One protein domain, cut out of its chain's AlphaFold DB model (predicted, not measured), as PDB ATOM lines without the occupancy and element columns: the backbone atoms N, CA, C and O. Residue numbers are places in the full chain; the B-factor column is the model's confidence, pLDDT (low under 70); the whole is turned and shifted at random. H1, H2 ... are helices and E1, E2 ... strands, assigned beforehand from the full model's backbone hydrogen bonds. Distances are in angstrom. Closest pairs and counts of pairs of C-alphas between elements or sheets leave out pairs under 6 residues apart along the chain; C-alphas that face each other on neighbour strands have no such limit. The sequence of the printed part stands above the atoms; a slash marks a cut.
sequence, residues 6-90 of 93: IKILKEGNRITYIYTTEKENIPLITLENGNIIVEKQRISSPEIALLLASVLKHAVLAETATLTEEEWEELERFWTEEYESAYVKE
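AT A GLANCE: This is residues 6 to 90 of the 93 residues of an uncharacterized protein of Thaumarchaeota archaeon (UniProt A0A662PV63). A strongly twisted sheet of four strands has one long helix, H1, packed over one face and running along the strands, while its other face is bare; a second long helix, H2, folds back beside H1 on the side away from the sheet and has no contact with it. The printed part has 85 residues, with four named strands and then two named helices in the order E1 E2 E3 E4 H1 H2. The sheet's order is E1 - E2 - E3 - E4, all antiparallel, and the class is mixed, helices and strands. The whole is only just compact, close to loose, with a radius of gyration of the C-alphas of 13.8 A and spans of 42 by 35 by 20 A.

IN THESE COORDINATES: E1, residues 6 to 11, is 16.5 A long from first to last C-alpha and begins at C-alpha 6 at (-20.155, -1.466, -88.009). E2, residues 14 to 20, is 18.6 A long. E3, residues 25 to 32, is 19.4 A long and bends by 60 degrees at residue 28. E4, residues 35 to 38, is 9.8 A long. H1, residues 46 to 64, is 26.9 A long and begins at C-alpha 46 at (-30.667, -5.369, -77.337). H2, residues 69 to 87, is 27.0 A long and ends at C-alpha 87 at (-25.722, -11.597, -72.664).

HOW THE PARTS SIT: E1 to E4 form a meander, each strand the antiparallel neighbour of the one before, and each two in turn form a hairpin. N 9 and O 16 of E1 and E2 are 2.9 A apart, within hydrogen-bond range. Across E2 and E3, N 28 and O 17 are within range at 2.8 A, and across E3 and E4, N 30 and O 37 at 2.9 A. E1 and E4 are the edge strands and are apart. H1 is on the sheet at a height of 9.1 A, in two layers, a helix on one face of a sheet. It lies over E3 and runs along the strands, at 20 degrees to E3 on the local plane. The closest C-alphas of E3 and H1 are those of Leu 28 and Leu 52, 5.9 A apart; those of E4 and H1 are Ile 36 and Ala 59, 7.2 A apart. H1 and H2 are near each other, with 9 pairs of C-alphas within 10 A. H2 is not on the sheet. In H1 and H2 every O i to N i+4 pair is within hydrogen-bond range.

THE WHOLE: The two C-alphas farthest apart are those of Gly 12 and Glu 90, 43.4 A. The printed part has no cut. No link is long; that from E4 to H1, 7 residues, is short, and the others are tight. Residues 65 to 71, of which 69 to 71 belong to H2, stand free. The mean pLDDT of the printed part is 70.9, and 45 residues are under 70, among them residues 57 to 69 and 78 to 90.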
ATOM      1  N   ILE A   6     -19.953  -2.916 -87.943       75.88
ATOM      2  CA  ILE A   6     -20.155  -1.466 -88.009       75.88
ATOM      3  C   ILE A   6     -19.309  -0.898 -89.143       75.88
ATOM      4  O   ILE A   6     -18.083  -0.985 -89.143       75.88
ATOM      5  N   LYS A   7     -19.976  -0.275 -90.108       78.88
ATOM      6  CA  LYS A   7     -19.361   0.457 -91.206       78.88
ATOM      7  C   LYS A   7     -19.419   1.953 -90.927       78.88
ATOM      8  O   LYS A   7     -20.469   2.486 -90.575       78.88
ATOM      9  N   ILE A   8     -18.304   2.639 -91.160       81.06
ATOM     10  CA  ILE A   8     -18.206   4.097 -91.054       81.06
ATOM     11  C   ILE A   8     -18.168   4.683 -92.467       81.06
ATOM     12  O   ILE A   8     -17.335   4.296 -93.287       81.06
ATOM     13  N   LEU A   9     -19.081   5.607 -92.760       84.44
ATOM     14  CA  LEU A   9     -19.110   6.373 -94.005       84.44
ATOM     15  C   LEU A   9     -18.772   7.834 -93.705       84.44
ATOM     16  O   LEU A   9     -19.416   8.443 -92.855       84.44
ATOM     17  N   LYS A  10     -17.780   8.399 -94.401       83.88
ATOM     18  CA  LYS A  10     -17.343   9.789 -94.219       83.88
ATOM     19  C   LYS A  10     -17.510  10.580 -95.512       83.88
ATOM     20  O   LYS A  10     -16.914  10.233 -96.528       83.88
ATOM     21  N   GLU A  11     -18.283  11.657 -95.447       88.75
ATOM     22  CA  GLU A  11     -18.623  12.534 -96.570       88.75
ATOM     23  C   GLU A  11     -18.422  13.991 -96.139       88.75
ATOM     24  O   GLU A  11     -19.281  14.611 -95.517       88.75
ATOM     25  N   GLY A  12     -17.237  14.546 -96.412       87.44
ATOM     26  CA  GLY A  12     -16.879  15.885 -95.939       87.44
ATOM     27  C   GLY A  12     -16.831  15.960 -94.408       87.44
ATOM     28  O   GLY A  12     -16.016  15.286 -93.776       87.44
ATOM     29  N   ASN A  13     -17.694  16.797 -93.827       83.50
ATOM     30  CA  ASN A  13     -17.873  16.965 -92.379       83.50
ATOM     31  C   ASN A  13     -18.966  16.056 -91.788       83.50
ATOM     32  O   ASN A  13     -19.262  16.168 -90.599       83.50
ATOM     33  N   ARG A  14     -19.554  15.177 -92.604       86.25
ATOM     34  CA  ARG A  14     -20.562  14.210 -92.185       86.25
ATOM     35  C   ARG A  14     -19.929  12.838 -91.963       86.25
ATOM     36  O   ARG A  14     -19.230  12.328 -92.841       86.25
ATOM     37  N   ILE A  15     -20.192  12.218 -90.814       84.06
ATOM     38  CA  ILE A  15     -19.785  10.837 -90.503       84.06
ATOM     39  C   ILE A  15     -21.030  10.036 -90.142       84.06
ATOM     40  O   ILE A  15     -21.718  10.375 -89.192       84.06
ATOM     41  N   THR A  16     -21.321   8.961 -90.865       83.56
ATOM     42  CA  THR A  16     -22.472   8.091 -90.585       83.56
ATOM     43  C   THR A  16     -21.990   6.715 -90.145       83.56
ATOM     44  O   THR A  16     -21.192   6.080 -90.838       83.56
ATOM     45  N   TYR A  17     -22.498   6.244 -89.009       80.00
ATOM     46  CA  TYR A  17     -22.241   4.904 -88.488       80.00
ATOM     47  C   TYR A  17     -23.392   3.991 -88.873       80.00
ATOM     48  O   TYR A  17     -24.554   4.272 -88.578       80.00
ATOM     49  N   ILE A  18     -23.068   2.897 -89.548       82.75
ATOM     50  CA  ILE A  18     -24.040   2.002 -90.165       82.75
ATOM     51  C   ILE A  18     -23.789   0.598 -89.637       82.75
ATOM     52  O   ILE A  18     -22.710   0.047 -89.826       82.75
ATOM     53  N   TYR A  19     -24.795  -0.001 -89.014       79.06
ATOM     54  CA  TYR A  19     -24.769  -1.416 -88.683       79.06
ATOM     55  C   TYR A  19     -25.193  -2.241 -89.891       79.06
ATOM     56  O   TYR A  19     -26.278  -2.062 -90.447       79.06
ATOM     57  N   THR A  20     -24.312  -3.132 -90.319       80.19
ATOM     58  CA  THR A  20     -24.498  -3.967 -91.502       80.19
ATOM     59  C   THR A  20     -25.040  -5.312 -91.046       80.19
ATOM     60  O   THR A  20     -24.388  -6.018 -90.283       80.19
ATOM     61  N   THR A  21     -26.221  -5.693 -91.517       78.38
ATOM     62  CA  THR A  21     -26.748  -7.054 -91.352       78.38
ATOM     63  C   THR A  21     -26.616  -7.813 -92.669       78.38
ATOM     64  O   THR A  21     -26.293  -7.244 -93.713       78.38
ATOM     65  N   GLU A  22     -26.911  -9.111 -92.665       78.69
ATOM     66  CA  GLU A  22     -26.951  -9.877 -93.915       78.69
ATOM     67  C   GLU A  22     -28.034  -9.383 -94.887       78.69
ATOM     68  O   GLU A  22     -27.909  -9.596 -96.097       78.69
ATOM     69  N   LYS A  23     -29.078  -8.728 -94.356       80.25
ATOM     70  CA  LYS A  23     -30.298  -8.332 -95.075       80.25
ATOM     71  C   LYS A  23     -30.331  -6.852 -95.443       80.25
ATOM     72  O   LYS A  23     -30.836  -6.503 -96.503       80.25
ATOM     73  N   GLU A  24     -29.832  -5.993 -94.562       81.56
ATOM     74  CA  GLU A  24     -29.935  -4.541 -94.689       81.56
ATOM     75  C   GLU A  24     -28.797  -3.792 -93.984       81.56
ATOM     76  O   GLU A  24     -28.156  -4.309 -93.065       81.56
ATOM     77  N   ASN A  25     -28.608  -2.539 -94.391       84.50
ATOM     78  CA  ASN A  25     -27.778  -1.557 -93.707       84.50
ATOM     79  C   ASN A  25     -28.666  -0.668 -92.846       84.50
ATOM     80  O   ASN A  25     -29.598  -0.052 -93.358       84.50
ATOM     81  N   ILE A  26     -28.346  -0.562 -91.563       82.00
ATOM     82  CA  ILE A  26     -29.114   0.197 -90.584       82.00
ATOM     83  C   ILE A  26     -28.260   1.379 -90.115       82.00
ATOM     84  O   ILE A  26     -27.329   1.177 -89.335       82.00
ATOM     85  N   PRO A  27     -28.543   2.614 -90.563       82.62
ATOM     86  CA  PRO A  27     -27.913   3.803 -90.000       82.62
ATOM     87  C   PRO A  27     -28.250   3.912 -88.508       82.62
ATOM     88  O   PRO A  27     -29.413   3.784 -88.119       82.62
ATOM     89  N   LEU A  28     -27.231   4.111 -87.676       82.50
ATOM     90  CA  LEU A  28     -27.370   4.242 -86.226       82.50
ATOM     91  C   LEU A  28     -27.337   5.715 -85.821       82.50
ATOM     92  O   LEU A  28     -28.320   6.226 -85.279       82.50
ATOM     93  N   ILE A  29     -26.237   6.400 -86.139       84.38
ATOM     94  CA  ILE A  29     -26.099   7.844 -85.945       84.38
ATOM     95  C   ILE A  29     -25.391   8.497 -87.128       84.38
ATOM     96  O   ILE A  29     -24.564   7.870 -87.798       84.38
ATOM     97  N   THR A  30     -25.647   9.788 -87.284       85.94
ATOM     98  CA  THR A  30     -24.885  10.699 -88.129       85.94
ATOM     99  C   THR A  30     -24.258  11.787 -87.256       85.94
ATOM    100  O   THR A  30     -24.937  12.383 -86.425       85.94
ATOM    101  N   LEU A  31     -22.973  12.064 -87.459       82.88
ATOM    102  CA  LEU A  31     -22.286  13.259 -86.984       82.88
ATOM    103  C   LEU A  31     -22.263  14.280 -88.100       82.88
ATOM    104  O   LEU A  31     -21.775  13.981 -89.188       82.88
ATOM    105  N   GLU A  32     -22.790  15.468 -87.841       85.94
ATOM    106  CA  GLU A  32     -22.832  16.542 -88.824       85.94
ATOM    107  C   GLU A  32     -22.803  17.905 -88.124       85.94
ATOM    108  O   GLU A  32     -23.667  18.224 -87.308       85.94
ATOM    109  N   ASN A  33     -21.815  18.736 -88.469       82.19
ATOM    110  CA  ASN A  33     -21.681  20.107 -87.956       82.19
ATOM    111  C   ASN A  33     -21.681  20.224 -86.416       82.19
ATOM    112  O   ASN A  33     -22.302  21.143 -85.883       82.19
ATOM    113  N   GLY A  34     -21.022  19.314 -85.693       70.94
ATOM    114  CA  GLY A  34     -21.025  19.348 -84.224       70.94
ATOM    115  C   GLY A  34     -22.278  18.743 -83.582       70.94
ATOM    116  O   GLY A  34     -22.527  18.936 -82.395       70.94
ATOM    117  N   ASN A  35     -23.149  18.110 -84.378       72.75
ATOM    118  CA  ASN A  35     -24.394  17.523 -83.901       72.75
ATOM    119  C   ASN A  35     -24.377  16.013 -84.074       72.75
ATOM    120  O   ASN A  35     -23.976  15.490 -85.113       72.75
ATOM    121  N   ILE A  36     -24.922  15.334 -83.070       80.19
ATOM    122  CA  ILE A  36     -25.167  13.899 -83.082       80.19
ATOM    123  C   ILE A  36     -26.644  13.669 -83.406       80.19
ATOM    124  O   ILE A  36     -27.527  14.013 -82.619       80.19
ATOM    125  N   ILE A  37     -26.918  13.080 -84.566       83.38
ATOM    126  CA  ILE A  37     -28.264  12.784 -85.059       83.38
ATOM    127  C   ILE A  37     -28.502  11.278 -84.926       83.38
ATOM    128  O   ILE A  37     -27.816  10.482 -85.562       83.38
ATOM    129  N   VAL A  38     -29.474  10.873 -84.105       80.19
ATOM    130  CA  VAL A  38     -29.886   9.465 -83.976       80.19
ATOM    131  C   VAL A  38     -30.867   9.122 -85.096       80.19
ATOM    132  O   VAL A  38     -31.969   9.664 -85.148       80.19
ATOM    133  N   GLU A  39     -30.485   8.196 -85.973       80.62
ATOM    134  CA  GLU A  39     -31.243   7.865 -87.190       80.62
ATOM    135  C   GLU A  39     -32.398   6.884 -86.916       80.62
ATOM    136  O   GLU A  39     -33.408   6.873 -87.623       80.62
ATOM    137  N   LYS A  40     -32.303   6.069 -85.853       70.62
ATOM    138  CA  LYS A  40     -33.324   5.069 -85.499       70.62
ATOM    139  C   LYS A  40     -33.932   5.338 -84.121       70.62
ATOM    140  O   LYS A  40     -33.339   5.034 -83.094       70.62
ATOM    141  N   GLN A  41     -35.165   5.849 -84.102       58.09
ATOM    142  CA  GLN A  41     -35.875   6.218 -82.864       58.09
ATOM    143  C   GLN A  41     -36.454   5.030 -82.077       58.09
ATOM    144  O   GLN A  41     -36.788   5.170 -80.903       58.09
ATOM    145  N   ARG A  42     -36.619   3.859 -82.711       58.53
ATOM    146  CA  ARG A  42     -37.112   2.641 -82.053       58.53
ATOM    147  C   ARG A  42     -36.152   1.489 -82.281       58.53
ATOM    148  O   ARG A  42     -35.998   1.006 -83.404       58.53
ATOM    149  N   ILE A  43     -35.547   1.042 -81.190       64.19
ATOM    150  CA  ILE A  43     -34.655  -0.104 -81.162       64.19
ATOM    151  C   ILE A  43     -35.319  -1.184 -80.314       64.19
ATOM    152  O   ILE A  43     -35.518  -1.009 -79.119       64.19
ATOM    153  N   SER A  44     -35.696  -2.287 -80.954       68.44
ATOM    154  CA  SER A  44     -36.296  -3.456 -80.301       68.44
ATOM    155  C   SER A  44     -35.311  -4.616 -80.135       68.44
ATOM    156  O   SER A  44     -35.699  -5.670 -79.646       68.44
ATOM    157  N   SER A  45     -34.061  -4.440 -80.574       69.25
ATOM    158  CA  SER A  45     -32.990  -5.427 -80.431       69.25
ATOM    159  C   SER A  45     -31.974  -4.932 -79.394       69.25
ATOM    160  O   SER A  45     -31.419  -3.848 -79.601       69.25
ATOM    161  N   PRO A  46     -31.706  -5.696 -78.317       64.81
ATOM    162  CA  PRO A  46     -30.667  -5.369 -77.337       64.81
ATOM    163  C   PRO A  46     -29.293  -5.126 -77.977       64.81
ATOM    164  O   PRO A  46     -28.609  -4.171 -77.623       64.81
ATOM    165  N   GLU A  47     -28.937  -5.915 -78.993       66.94
ATOM    166  CA  GLU A  47     -27.687  -5.779 -79.751       66.94
ATOM    167  C   GLU A  47     -27.568  -4.397 -80.412       66.94
ATOM    168  O   GLU A  47     -26.568  -3.699 -80.263       66.94
ATOM    169  N   ILE A  48     -28.630  -3.947 -81.088       68.00
ATOM    170  CA  ILE A  48     -28.649  -2.640 -81.761       68.00
ATOM    171  C   ILE A  48     -28.627  -1.499 -80.732       68.00
ATOM    172  O   ILE A  48     -28.062  -0.442 -81.008       68.00
ATOM    173  N   ALA A  49     -29.220  -1.691 -79.549       69.12
ATOM    174  CA  ALA A  49     -29.239  -0.674 -78.499       69.12
ATOM    175  C   ALA A  49     -27.836  -0.451 -77.921       69.12
ATOM    176  O   ALA A  49     -27.422   0.692 -77.732       69.12
ATOM    177  N   LEU A  50     -27.089  -1.536 -77.711       67.94
ATOM    178  CA  LEU A  50     -25.699  -1.491 -77.257       67.94
ATOM    179  C   LEU A  50     -24.792  -0.870 -78.315       67.94
ATOM    180  O   LEU A  50     -24.025   0.036 -78.006       67.94
ATOM    181  N   LEU A  51     -24.943  -1.275 -79.578       68.88
ATOM    182  CA  LEU A  51     -24.197  -0.675 -80.682       68.88
ATOM    183  C   LEU A  51     -24.470   0.828 -80.801       68.88
ATOM    184  O   LEU A  51     -23.529   1.601 -80.963       68.88
ATOM    185  N   LEU A  52     -25.730   1.259 -80.665       72.25
ATOM    186  CA  LEU A  52     -26.070   2.681 -80.654       72.25
ATOM    187  C   LEU A  52     -25.399   3.408 -79.479       72.25
ATOM    188  O   LEU A  52     -24.847   4.486 -79.684       72.25
ATOM    189  N   ALA A  53     -25.415   2.836 -78.271       72.31
ATOM    190  CA  ALA A  53     -24.778   3.431 -77.095       72.31
ATOM    191  C   ALA A  53     -23.257   3.589 -77.275       72.31
ATOM    192  O   ALA A  53     -22.715   4.663 -77.005       72.31
ATOM    193  N   SER A  54     -22.578   2.564 -77.795       67.12
ATOM    194  CA  SER A  54     -21.137   2.598 -78.079       67.12
ATOM    195  C   SER A  54     -20.791   3.648 -79.130       67.12
ATOM    196  O   SER A  54     -19.863   4.437 -78.961       67.12
ATOM    197  N   VAL A  55     -21.581   3.702 -80.198       68.44
ATOM    198  CA  VAL A  55     -21.393   4.639 -81.304       68.44
ATOM    199  C   VAL A  55     -21.680   6.086 -80.873       68.44
ATOM    200  O   VAL A  55     -20.910   6.983 -81.208       68.44
ATOM    201  N   LEU A  56     -22.715   6.322 -80.059       71.62
ATOM    202  CA  LEU A  56     -22.991   7.621 -79.429       71.62
ATOM    203  C   LEU A  56     -21.842   8.072 -78.526       71.62
ATOM    204  O   LEU A  56     -21.439   9.231 -78.568       71.62
ATOM    205  N   LYS A  57     -21.286   7.161 -77.725       68.69
ATOM    206  CA  LYS A  57     -20.156   7.468 -76.846       68.69
ATOM    207  C   LYS A  57     -18.895   7.806 -77.643       68.69
ATOM    208  O   LYS A  57     -18.258   8.814 -77.348       68.69
ATOM    209  N   HIS A  58     -18.576   7.026 -78.678       67.50
ATOM    210  CA  HIS A  58     -17.473   7.326 -79.595       67.50
ATOM    211  C   HIS A  58     -17.650   8.707 -80.235       67.50
ATOM    212  O   HIS A  58     -16.709   9.490 -80.294       67.50
ATOM    213  N   ALA A  59     -18.856   9.016 -80.708       66.75
ATOM    214  CA  ALA A  59     -19.186  10.307 -81.293       66.75
ATOM    215  C   ALA A  59     -18.964  11.478 -80.327       66.75
ATOM    216  O   ALA A  59     -18.311  12.451 -80.693       66.75
ATOM    217  N   VAL A  60     -19.455  11.366 -79.088       66.81
ATOM    218  CA  VAL A  60     -19.246  12.397 -78.060       66.81
ATOM    219  C   VAL A  60     -17.758  12.578 -77.774       66.81
ATOM    220  O   VAL A  60     -17.290  13.711 -77.728       66.81
ATOM    221  N   LEU A  61     -16.995  11.496 -77.614       64.19
ATOM    222  CA  LEU A  61     -15.556  11.567 -77.336       64.19
ATOM    223  C   LEU A  61     -14.790  12.196 -78.503       64.19
ATOM    224  O   LEU A  61     -14.021  13.125 -78.292       64.19
ATOM    225  N   ALA A  62     -15.077  11.779 -79.738       63.12
ATOM    226  CA  ALA A  62     -14.465  12.345 -80.936       63.12
ATOM    227  C   ALA A  62     -14.721  13.858 -81.097       63.12
ATOM    228  O   ALA A  62     -13.887  14.549 -81.681       63.12
ATOM    229  N   GLU A  63     -15.837  14.379 -80.576       61.66
ATOM    230  CA  GLU A  63     -16.125  15.819 -80.575       61.66
ATOM    231  C   GLU A  63     -15.611  16.575 -79.338       61.66
ATOM    232  O   GLU A  63     -15.369  17.778 -79.430       61.66
ATOM    233  N   THR A  64     -15.448  15.914 -78.185       52.56
ATOM    234  CA  THR A  64     -15.227  16.601 -76.894       52.56
ATOM    235  C   THR A  64     -13.853  16.382 -76.262       52.56
ATOM    236  O   THR A  64     -13.409  17.251 -75.510       52.56
ATOM    237  N   ALA A  65     -13.152  15.278 -76.545       52.75
ATOM    238  CA  ALA A  65     -11.859  14.981 -75.929       52.75
ATOM    239  C   ALA A  65     -11.025  13.986 -76.753       52.75
ATOM    240  O   ALA A  65     -11.473  12.893 -77.093       52.75
ATOM    241  N   THR A  66      -9.762  14.322 -77.011       54.91
ATOM    242  CA  THR A  66      -8.785  13.361 -77.538       54.91
ATOM    243  C   THR A  66      -8.426  12.351 -76.452       54.91
ATOM    244  O   THR A  66      -7.608  12.659 -75.587       54.91
ATOM    245  N   LEU A  67      -9.040  11.167 -76.496       56.91
ATOM    246  CA  LEU A  67      -8.553   9.996 -75.768       56.91
ATOM    247  C   LEU A  67      -7.252   9.489 -76.398       56.91
ATOM    248  O   LEU A  67      -7.070   9.547 -77.618       56.91
ATOM    249  N   THR A  68      -6.364   8.983 -75.555       68.19
ATOM    250  CA  THR A  68      -5.158   8.250 -75.952       68.19
ATOM    251  C   THR A  68      -5.507   6.831 -76.430       68.19
ATOM    252  O   THR A  68      -6.586   6.324 -76.133       68.19
ATOM    253  N   GLU A  69      -4.618   6.171 -77.186       58.59
ATOM    254  CA  GLU A  69      -4.831   4.782 -77.657       58.59
ATOM    255  C   GLU A  69      -5.072   3.789 -76.507       58.59
ATOM    256  O   GLU A  69      -5.909   2.901 -76.625       58.59
ATOM    257  N   GLU A  70      -4.396   3.966 -75.373       71.81
ATOM    258  CA  GLU A  70      -4.535   3.089 -74.203       71.81
ATOM    259  C   GLU A  70      -5.923   3.223 -73.555       71.81
ATOM    260  O   GLU A  70      -6.566   2.226 -73.220       71.81
ATOM    261  N   GLU A  71      -6.438   4.454 -73.467       61.16
ATOM    262  CA  GLU A  71      -7.801   4.720 -72.994       61.16
ATOM    263  C   GLU A  71      -8.857   4.148 -73.948       61.16
ATOM    264  O   GLU A  71      -9.943   3.783 -73.500       61.16
ATOM    265  N   TRP A  72      -8.550   4.040 -75.245       62.81
ATOM    266  CA  TRP A  72      -9.410   3.363 -76.217       62.81
ATOM    267  C   TRP A  72      -9.449   1.849 -75.994       62.81
ATOM    268  O   TRP A  72     -10.540   1.291 -75.862       62.81
ATOM    269  N   GLU A  73      -8.291   1.194 -75.896       67.06
ATOM    270  CA  GLU A  73      -8.204  -0.261 -75.704       67.06
ATOM    271  C   GLU A  73      -8.844  -0.715 -74.383       67.06
ATOM    272  O   GLU A  73      -9.520  -1.744 -74.320       67.06
ATOM    273  N   GLU A  74      -8.671   0.060 -73.312       69.44
ATOM    274  CA  GLU A  74      -9.258  -0.247 -72.009       69.44
ATOM    275  C   GLU A  74     -10.785  -0.090 -72.009       69.44
ATOM    276  O   GLU A  74     -11.498  -0.894 -71.399       69.44
ATOM    277  N   LEU A  75     -11.304   0.888 -72.756       61.69
ATOM    278  CA  LEU A  75     -12.739   1.058 -72.944       61.69
ATOM    279  C   LEU A  75     -13.331  -0.106 -73.747       61.69
ATOM    280  O   LEU A  75     -14.360  -0.655 -73.352       61.69
ATOM    281  N   GLU A  76     -12.696  -0.490 -74.856       64.75
ATOM    282  CA  GLU A  76     -13.120  -1.628 -75.680       64.75
ATOM    283  C   GLU A  76     -13.137  -2.933 -74.874       64.75
ATOM    284  O   GLU A  76     -14.114  -3.688 -74.937       64.75
ATOM    285  N   ARG A  77     -12.104  -3.167 -74.053       70.12
ATOM    286  CA  ARG A  77     -12.009  -4.330 -73.161       70.12
ATOM    287  C   ARG A  77     -13.130  -4.353 -72.122       70.12
ATOM    288  O   ARG A  77     -13.840  -5.350 -72.029       70.12
ATOM    289  N   PHE A  78     -13.340  -3.250 -71.400       68.56
ATOM    290  CA  PHE A  78     -14.400  -3.141 -70.392       68.56
ATOM    291  C   PHE A  78     -15.788  -3.439 -70.978       68.56
ATOM    292  O   PHE A  78     -16.569  -4.182 -70.390       68.56
ATOM    293  N   TRP A  79     -16.106  -2.907 -72.162       64.81
ATOM    294  CA  TRP A  79     -17.425  -3.128 -72.767       64.81
ATOM    295  C   TRP A  79     -17.592  -4.510 -73.392       64.81
ATOM    296  O   TRP A  79     -18.707  -5.028 -73.392       64.81
ATOM    297  N   THR A  80     -16.509  -5.124 -73.878       65.75
ATOM    298  CA  THR A  80     -16.512  -6.540 -74.276       65.75
ATOM    299  C   THR A  80     -16.867  -7.418 -73.076       65.75
ATOM    300  O   THR A  80     -17.752  -8.266 -73.173       65.75
ATOM    301  N   GLU A  81     -16.262  -7.151 -71.918       67.12
ATOM    302  CA  GLU A  81     -16.545  -7.870 -70.671       67.12
ATOM    303  C   GLU A  81     -17.983  -7.644 -70.174       67.12
ATOM    304  O   GLU A  81     -18.674  -8.608 -69.835       67.12
ATOM    305  N   GLU A  82     -18.473  -6.400 -70.176       56.84
ATOM    306  CA  GLU A  82     -19.855  -6.080 -69.783       56.84
ATOM    307  C   GLU A  82     -20.886  -6.721 -70.728       56.84
ATOM    308  O   GLU A  82     -21.906  -7.244 -70.273       56.84
ATOM    309  N   TYR A  83     -20.615  -6.742 -72.038       57.78
ATOM    310  CA  TYR A  83     -21.458  -7.407 -73.035       57.78
ATOM    311  C   TYR A  83     -21.516  -8.921 -72.809       57.78
ATOM    312  O   TYR A  83     -22.601  -9.508 -72.751       57.78
ATOM    313  N   GLU A  84     -20.358  -9.561 -72.649       58.75
ATOM    314  CA  GLU A  84     -20.278 -10.997 -72.382       58.75
ATOM    315  C   GLU A  84     -20.981 -11.365 -71.071       58.75
ATOM    316  O   GLU A  84     -21.712 -12.356 -71.000       58.75
ATOM    317  N   SER A  85     -20.808 -10.545 -70.036       61.78
ATOM    318  CA  SER A  85     -21.452 -10.734 -68.739       61.78
ATOM    319  C   SER A  85     -22.976 -10.635 -68.829       61.78
ATOM    320  O   SER A  85     -23.678 -11.497 -68.301       61.78
ATOM    321  N   ALA A  86     -23.492  -9.626 -69.532       52.97
ATOM    322  CA  ALA A  86     -24.924  -9.365 -69.614       52.97
ATOM    323  C   ALA A  86     -25.682 -10.306 -70.569       52.97
ATOM    324  O   ALA A  86     -26.884 -10.491 -70.386       52.97
ATOM    325  N   TYR A  87     -25.021 -10.888 -71.580       49.00
ATOM    326  CA  TYR A  87     -25.722 -11.597 -72.664       49.00
ATOM    327  C   TYR A  87     -25.138 -12.957 -73.063       49.00
ATOM    328  O   TYR A  87     -25.835 -13.738 -73.708       49.00
ATOM    329  N   VAL A  88     -23.890 -13.272 -72.702       57.31
ATOM    330  CA  VAL A  88     -23.247 -14.554 -73.056       57.31
ATOM    331  C   VAL A  88     -23.241 -15.525 -71.867       57.31
ATOM    332  O   VAL A  88     -23.325 -16.737 -72.064       57.31
ATOM    333  N   LYS A  89     -23.211 -15.024 -70.623       54.75
ATOM    334  CA  LYS A  89     -23.150 -15.870 -69.414       54.75
ATOM    335  C   LYS A  89     -24.477 -16.502 -68.957       54.75
ATOM    336  O   LYS A  89     -24.429 -17.402 -68.124       54.75
ATOM    337  N   GLU A  90     -25.634 -16.160 -69.529       50.06
ATOM    338  CA  GLU A  90     -26.915 -16.845 -69.239       50.06
ATOM    339  C   GLU A  90     -27.208 -18.044 -70.171       50.06
ATOM    340  O   GLU A  90     -28.343 -18.278 -70.577       50.06
TER     341      GLU A  90